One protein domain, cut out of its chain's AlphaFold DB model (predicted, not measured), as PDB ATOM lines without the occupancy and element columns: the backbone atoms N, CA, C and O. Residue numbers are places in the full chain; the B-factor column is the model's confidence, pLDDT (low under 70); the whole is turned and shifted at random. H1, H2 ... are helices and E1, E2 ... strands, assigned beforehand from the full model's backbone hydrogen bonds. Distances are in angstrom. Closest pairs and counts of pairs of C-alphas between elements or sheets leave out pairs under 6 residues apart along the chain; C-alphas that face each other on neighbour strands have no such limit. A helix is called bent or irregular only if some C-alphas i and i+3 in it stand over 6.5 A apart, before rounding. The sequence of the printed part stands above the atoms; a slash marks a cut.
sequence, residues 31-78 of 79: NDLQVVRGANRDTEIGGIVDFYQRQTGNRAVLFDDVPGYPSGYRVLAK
ATOM      1  N   ASN A  31     407.048 525.315 874.466       91.56
ATOM      2  CA  ASN A  31     405.956 525.731 875.354       91.56
ATOM      3  C   ASN A  31     406.418 526.728 876.447       91.56
ATOM      4  O   ASN A  31     405.824 526.814 877.520       91.56
ATOM      5  N   ASP A  32     407.456 527.518 876.155       92.75
ATOM      6  CA  ASP A  32     408.061 528.543 877.022       92.75
ATOM      7  C   ASP A  32     407.610 529.971 876.649       92.75
ATOM      8  O   ASP A  32     408.213 530.962 877.057       92.75
ATOM      9  N   LEU A  33     406.536 530.095 875.856       93.31
ATOM     10  CA  LEU A  33     405.912 531.373 875.499       93.31
ATOM     11  C   LEU A  33     404.446 531.411 875.937       93.31
ATOM     12  O   LEU A  33     403.680 530.507 875.607       93.31
ATOM     13  N   GLN A  34     404.044 532.461 876.645       92.75
ATOM     14  CA  GLN A  34     402.662 532.781 876.992       92.75
ATOM     15  C   GLN A  34     402.208 534.011 876.203       92.75
ATOM     16  O   GLN A  34     402.861 535.050 876.243       92.75
ATOM     17  N   VAL A  35     401.071 533.915 875.512       93.69
ATOM     18  CA  VAL A  35     400.510 535.028 874.732       93.69
ATOM     19  C   VAL A  35     399.351 535.668 875.493       93.69
ATOM     20  O   VAL A  35     398.430 534.973 875.917       93.69
ATOM     21  N   VAL A  36     399.384 536.991 875.638       93.56
ATOM     22  CA  VAL A  36     398.312 537.802 876.233       93.56
ATOM     23  C   VAL A  36     397.807 538.769 875.166       93.56
ATOM     24  O   VAL A  36     398.591 539.536 874.621       93.56
ATOM     25  N   ARG A  37     396.510 538.741 874.844       94.19
ATOM     26  CA  ARG A  37     395.915 539.619 873.820       94.19
ATOM     27  C   ARG A  37     395.154 540.777 874.453       94.19
ATOM     28  O   ARG A  37     394.465 540.566 875.446       94.19
ATOM     29  N   GLY A  38     395.237 541.966 873.860       92.06
ATOM     30  CA  GLY A  38     394.387 543.102 874.234       92.06
ATOM     31  C   GLY A  38     394.797 543.844 875.508       92.06
ATOM     32  O   GLY A  38     394.042 544.698 875.962       92.06
ATOM     33  N   ALA A  39     395.970 543.550 876.076       91.94
ATOM     34  CA  ALA A  39     396.443 544.225 877.281       91.94
ATOM     35  C   ALA A  39     396.765 545.698 876.998       91.94
ATOM     36  O   ALA A  39     397.532 546.020 876.086       91.94
ATOM     37  N   ASN A  40     396.210 546.595 877.806       89.12
ATOM     38  CA  ASN A  40     396.451 548.023 877.718       89.12
ATOM     39  C   ASN A  40     397.882 548.364 878.165       89.12
ATOM     40  O   ASN A  40     398.333 547.990 879.254       89.12
ATOM     41  N   ARG A  41     398.590 549.118 877.320       85.75
ATOM     42  CA  ARG A  41     399.966 549.561 877.564       85.75
ATOM     43  C   ARG A  41     400.121 550.374 878.853       85.75
ATOM     44  O   ARG A  41     401.121 550.188 879.543       85.75
ATOM     45  N   ASP A  42     399.176 551.258 879.154       82.81
ATOM     46  CA  ASP A  42     399.322 552.273 880.203       82.81
ATOM     47  C   ASP A  42     398.914 551.758 881.588       82.81
ATOM     48  O   ASP A  42     399.434 552.228 882.598       82.81
ATOM     49  N   THR A  43     398.006 550.779 881.649       84.69
ATOM     50  CA  THR A  43     397.426 550.305 882.917       84.69
ATOM     51  C   THR A  43     397.758 548.855 883.255       84.69
ATOM     52  O   THR A  43     397.822 548.519 884.435       84.69
ATOM     53  N   GLU A  44     397.968 547.985 882.262       87.38
ATOM     54  CA  GLU A  44     398.018 546.531 882.487       87.38
ATOM     55  C   GLU A  44     399.408 545.944 882.245       87.38
ATOM     56  O   GLU A  44     399.939 545.259 883.119       87.38
ATOM     57  N   ILE A  45     400.029 546.239 881.096       89.31
ATOM     58  CA  ILE A  45     401.314 545.627 880.714       89.31
ATOM     59  C   ILE A  45     402.383 545.864 881.792       89.31
ATOM     60  O   ILE A  45     403.070 544.925 882.186       89.31
ATOM     61  N   GLY A  46     402.491 547.088 882.322       85.50
ATOM     62  CA  GLY A  46     403.470 547.415 883.364       85.50
ATOM     63  C   GLY A  46     403.286 546.607 884.653       85.50
ATOM     64  O   GLY A  46     404.255 546.061 885.173       85.50
ATOM     65  N   GLY A  47     402.046 546.472 885.137       87.81
ATOM     66  CA  GLY A  47     401.746 545.705 886.351       87.81
ATOM     67  C   GLY A  47     401.974 544.203 886.174       87.81
ATOM     68  O   GLY A  47     402.531 543.552 887.059       87.81
ATOM     69  N   ILE A  48     401.611 543.660 885.006       86.00
ATOM     70  CA  ILE A  48     401.866 542.253 884.670       86.00
ATOM     71  C   ILE A  48     403.372 541.988 884.645       86.00
ATOM     72  O   ILE A  48     403.821 541.009 885.234       86.00
ATOM     73  N   VAL A  49     404.160 542.864 884.015       86.31
ATOM     74  CA  VAL A  49     405.623 542.725 883.949       86.31
ATOM     75  C   VAL A  49     406.269 542.859 885.330       86.31
ATOM     76  O   VAL A  49     407.162 542.077 885.649       86.31
ATOM     77  N   ASP A  50     405.816 543.795 886.168       86.12
ATOM     78  CA  ASP A  50     406.349 543.969 887.526       86.12
ATOM     79  C   ASP A  50     406.132 542.728 888.399       86.12
ATOM     80  O   ASP A  50     407.051 542.280 889.082       86.12
ATOM     81  N   PHE A  51     404.943 542.121 888.338       85.06
ATOM     82  CA  PHE A  51     404.691 540.850 889.014       85.06
ATOM     83  C   PHE A  51     405.548 539.725 888.426       85.06
ATOM     84  O   PHE A  51     406.187 538.964 889.151       85.06
ATOM     85  N   TYR A  52     405.585 539.647 887.098       83.38
ATOM     86  CA  TYR A  52     406.231 538.574 886.361       83.38
ATOM     87  C   TYR A  52     407.751 538.520 886.590       83.38
ATOM     88  O   TYR A  52     408.308 537.430 886.708       83.38
ATOM     89  N   GLN A  53     408.422 539.669 886.710       83.00
ATOM     90  CA  GLN A  53     409.873 539.733 886.936       83.00
ATOM     91  C   GLN A  53     410.310 539.360 888.360       83.00
ATOM     92  O   GLN A  53     411.497 539.154 888.599       83.00
ATOM     93  N   ARG A  54     409.383 539.245 889.318       83.25
ATOM     94  CA  ARG A  54     409.711 538.865 890.706       83.25
ATOM     95  C   ARG A  54     410.027 537.379 890.868       83.25
ATOM     96  O   ARG A  54     410.521 536.983 891.921       83.25
ATOM     97  N   GLN A  55     409.733 536.559 889.861       78.62
ATOM     98  CA  GLN A  55     409.916 535.116 889.914       78.62
ATOM     99  C   GLN A  55     410.775 534.642 888.742       78.62
ATOM    100  O   GLN A  55     410.445 534.839 887.578       78.62
ATOM    101  N   THR A  56     411.890 533.989 889.066       74.31
ATOM    102  CA  THR A  56     412.807 533.413 888.079       74.31
ATOM    103  C   THR A  56     412.236 532.128 887.483       74.31
ATOM    104  O   THR A  56     411.656 531.320 888.208       74.31
ATOM    105  N   GLY A  57     412.469 531.896 886.188       79.25
ATOM    106  CA  GLY A  57     412.048 530.670 885.495       79.25
ATOM    107  C   GLY A  57     410.633 530.720 884.911       79.25
ATOM    108  O   GLY A  57     410.106 529.687 884.503       79.25
ATOM    109  N   ASN A  58     410.018 531.902 884.862       83.50
ATOM    110  CA  ASN A  58     408.738 532.082 884.198       83.50
ATOM    111  C   ASN A  58     408.864 531.988 882.661       83.50
ATOM    112  O   ASN A  58     409.883 532.357 882.074       83.50
ATOM    113  N   ARG A  59     407.780 531.543 882.011       88.62
ATOM    114  CA  ARG A  59     407.636 531.471 880.542       88.62
ATOM    115  C   ARG A  59     407.568 532.854 879.940       88.62
ATOM    116  O   ARG A  59     406.752 533.633 880.425       88.62
ATOM    117  N   ALA A  60     408.335 533.170 878.903       92.06
ATOM    118  CA  ALA A  60     408.313 534.502 878.291       92.06
ATOM    119  C   ALA A  60     406.879 534.953 877.953       92.06
ATOM    120  O   ALA A  60     406.063 534.139 877.523       92.06
ATOM    121  N   VAL A  61     406.565 536.239 878.119       93.62
ATOM    122  CA  VAL A  61     405.225 536.785 877.856       93.62
ATOM    123  C   VAL A  61     405.254 537.651 876.606       93.62
ATOM    124  O   VAL A  61     406.027 538.605 876.520       93.62
ATOM    125  N   LEU A  62     404.389 537.336 875.647       95.12
ATOM    126  CA  LEU A  62     404.162 538.119 874.441       95.12
ATOM    127  C   LEU A  62     402.779 538.774 874.510       95.12
ATOM    128  O   LEU A  62     401.756 538.099 874.427       95.12
ATOM    129  N   PHE A  63     402.757 540.095 874.634       95.25
ATOM    130  CA  PHE A  63     401.552 540.901 874.510       95.25
ATOM    131  C   PHE A  63     401.278 541.183 873.032       95.25
ATOM    132  O   PHE A  63     402.120 541.766 872.342       95.25
ATOM    133  N   ASP A  64     400.114 540.760 872.555       95.38
ATOM    134  CA  ASP A  64     399.650 540.913 871.175       95.38
ATOM    135  C   ASP A  64     398.345 541.720 871.126       95.38
ATOM    136  O   ASP A  64     397.659 541.870 872.139       95.38
ATOM    137  N   ASP A  65     398.014 542.265 869.956       94.88
ATOM    138  CA  ASP A  65     396.833 543.115 869.736       94.88
ATOM    139  C   ASP A  65     396.680 544.229 870.794       94.88
ATOM    140  O   ASP A  65     395.629 544.387 871.418       94.88
ATOM    141  N   VAL A  66     397.751 544.994 871.032       93.69
ATOM    142  CA  VAL A  66     397.763 546.069 872.039       93.69
ATOM    143  C   VAL A  66     396.784 547.187 871.635       93.69
ATOM    144  O   VAL A  66     396.949 547.774 870.560       93.69
ATOM    145  N   PRO A  67     395.792 547.544 872.478       92.25
ATOM    146  CA  PRO A  67     394.819 548.586 872.162       92.25
ATOM    147  C   PRO A  67     395.481 549.926 871.826       92.25
ATOM    148  O   PRO A  67     396.417 550.362 872.495       92.25
ATOM    149  N   GLY A  68     394.981 550.590 870.782       91.69
ATOM    150  CA  GLY A  68     395.534 551.858 870.292       91.69
ATOM    151  C   GLY A  68     396.721 551.715 869.330       91.69
ATOM    152  O   GLY A  68     397.183 552.727 868.806       91.69
ATOM    153  N   TYR A  69     397.177 550.491 869.043       92.19
ATOM    154  CA  TYR A  69     398.213 550.201 868.048       92.19
ATOM    155  C   TYR A  69     397.649 549.324 866.919       92.19
ATOM    156  O   TYR A  69     396.721 548.546 867.148       92.19
ATOM    157  N   PRO A  70     398.176 549.426 865.684       93.38
ATOM    158  CA  PRO A  70     397.810 548.501 864.615       93.38
ATOM    159  C   PRO A  70     398.137 547.047 864.988       93.38
ATOM    160  O   PRO A  70     399.107 546.787 865.702       93.38
ATOM    161  N   SER A  71     397.373 546.084 864.462       89.69
ATOM    162  CA  SER A  71     397.685 544.663 864.671       89.69
ATOM    163  C   SER A  71     399.078 544.318 864.122       89.69
ATOM    164  O   SER A  71     399.551 544.905 863.143       89.69
ATOM    165  N   GLY A  72     399.763 543.393 864.796       89.25
ATOM    166  CA  GLY A  72     401.158 543.028 864.534       89.25
ATOM    167  C   GLY A  72     402.192 543.799 865.368       89.25
ATOM    168  O   GLY A  72     403.349 543.369 865.428       89.25
ATOM    169  N   TYR A  73     401.795 544.879 866.052       92.94
ATOM    170  CA  TYR A  73     402.617 545.531 867.075       92.94
ATOM    171  C   TYR A  73     402.498 544.764 868.392       92.94
ATOM    172  O   TYR A  73     401.408 544.607 868.937       92.94
ATOM    173  N   ARG A  74     403.635 544.270 868.889       94.12
ATOM    174  CA  ARG A  74     403.706 543.353 870.033       94.12
ATOM    175  C   ARG A  74     404.763 543.796 871.029       94.12
ATOM    176  O   ARG A  74     405.759 544.407 870.639       94.12
ATOM    177  N   VAL A  75     404.568 543.435 872.292       93.44
ATOM    178  CA  VAL A  75     405.535 543.665 873.374       93.44
ATOM    179  C   VAL A  75     405.945 542.323 873.957       93.44
ATOM    180  O   VAL A  75     405.103 541.481 874.234       93.44
ATOM    181  N   LEU A  76     407.242 542.125 874.145       92.81
ATOM    182  CA  LEU A  76     407.801 540.918 874.740       92.81
ATOM    183  C   LEU A  76     408.412 541.261 876.099       92.81
ATOM    184  O   LEU A  76     409.168 542.226 876.201       92.81
ATOM    185  N   ALA A  77     408.145 540.429 877.100       90.56
ATOM    186  CA  ALA A  77     408.799 540.466 878.401       90.56
ATOM    187  C   ALA A  77     409.363 539.081 878.752       90.56
ATOM    188  O   ALA A  77     408.683 538.064 878.611       90.56
ATOM    189  N   LYS A  78     410.612 539.044 879.219       82.44
ATOM    190  CA  LYS A  78     411.258 537.854 879.787       82.44
ATOM    191  C   LYS A  78     412.172 538.312 880.927       82.44
ATOM    192  O   LYS A  78     412.910 539.273 880.717       82.44
TER     193      LYS A  78
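Overview. This is residues 31 to 78 of the 79 residues of an uncharacterized protein of Hyphomicrobiales bacterium (UniProt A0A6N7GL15). A small wall of three strands has one helix, H1, over one of its faces, and the other face is bare. The strands E1, E2 and E3 stand side by side with E2 in the middle; at one end of the wall residues 53 to 59 loop from H1 to E2, and at the other end residues 65 to 74 loop from E2 to E3. The printed part has 48 residues, with one named helix and three named strands in the order E1, H1, E2, E3 along the chain. The sheet has the order E1, E2, E3 and is mixed, and the class is mixed, helices and strands. The whole is compact, with a radius of gyration of the C-alphas of 10.6 A, and flat in outline, spanning 31 by 24 by 11 A.

Arrangement. Begin with E1, residues 33 to 37, an edge strand of the sheet, and compare it with E2, residues 60 to 64, the inner strand. They are parallel neighbours, with 26 degrees between their directions, and C-alphas 35 and 62 face each other at 4.8 A. Look here for N 34 and O 60, 2.8 A apart, and N 62 and O 34, also 2.8 A apart, both within hydrogen-bond range. Between these strands the chain passes through H1, residues 41 to 52. E1, H1 and E2 form a strand-helix-strand unit, two parallel neighbour strands with a helix between them, and its crossover is right-handed. On the other side of E2 is E3, residues 75 to 77, the second edge strand. E2 and E3 are antiparallel neighbours at 165 degrees and form a hairpin; C-alphas 62 and 76 face each other at 4.6 A. Here N 61 and O 77 are 2.8 A apart and N 75 and O 63 are 3.0 A apart, within hydrogen-bond range. H1 is on the sheet at a height over the sheet of 10.0 A. It lies over E2, with 6 of its 12 C-alphas, and only just over E3, with 3. On the local plane its line and that of E2 stand at 13 degrees, and it runs along the strands. The closest C-alphas of H1 and E3 are those of Val 49 and Ala 77, 6.8 A apart; those of H1 and E2 are Ile 45 and Phe 63, 7.8 A apart. In the backbone of H1, 5 of 8 O i to N i+4 pairs are within hydrogen-bond range.

Along the chain. Find C-alpha 33 at (405.912, 531.373, 875.499); from there E1 runs 13.1 A to C-alpha 37. H1 begins at C-alpha 41, at (399.966, 549.561, 877.564), and runs 15.4 A to C-alpha 52. It is irregular, but only just: C-alphas 42 and 45 are 7.0 A apart, and its line is a rough one. E2 measures 12.9 A from C-alpha 60 to C-alpha 64. E3, three residues, runs 6.8 A from C-alpha 75 and ends at C-alpha 77, at (408.799, 540.466, 878.401).

Size, cuts and confidence. Look at Thr 56 and Pro 70: their C-alphas, 31.7 A apart, are the two farthest apart in the domain. The C-alphas of the first and last printed residues, Asn 31 and Lys 78, are 14.0 A apart. The printed part has no cut. The link from E1 to H1 is tight, with 3 residues; the links from H1 to E2, with 7, and from E2 to E3, with 10, are short. The mean pLDDT of the printed part is 89.2, and no printed residue is under 70 in this predicted model.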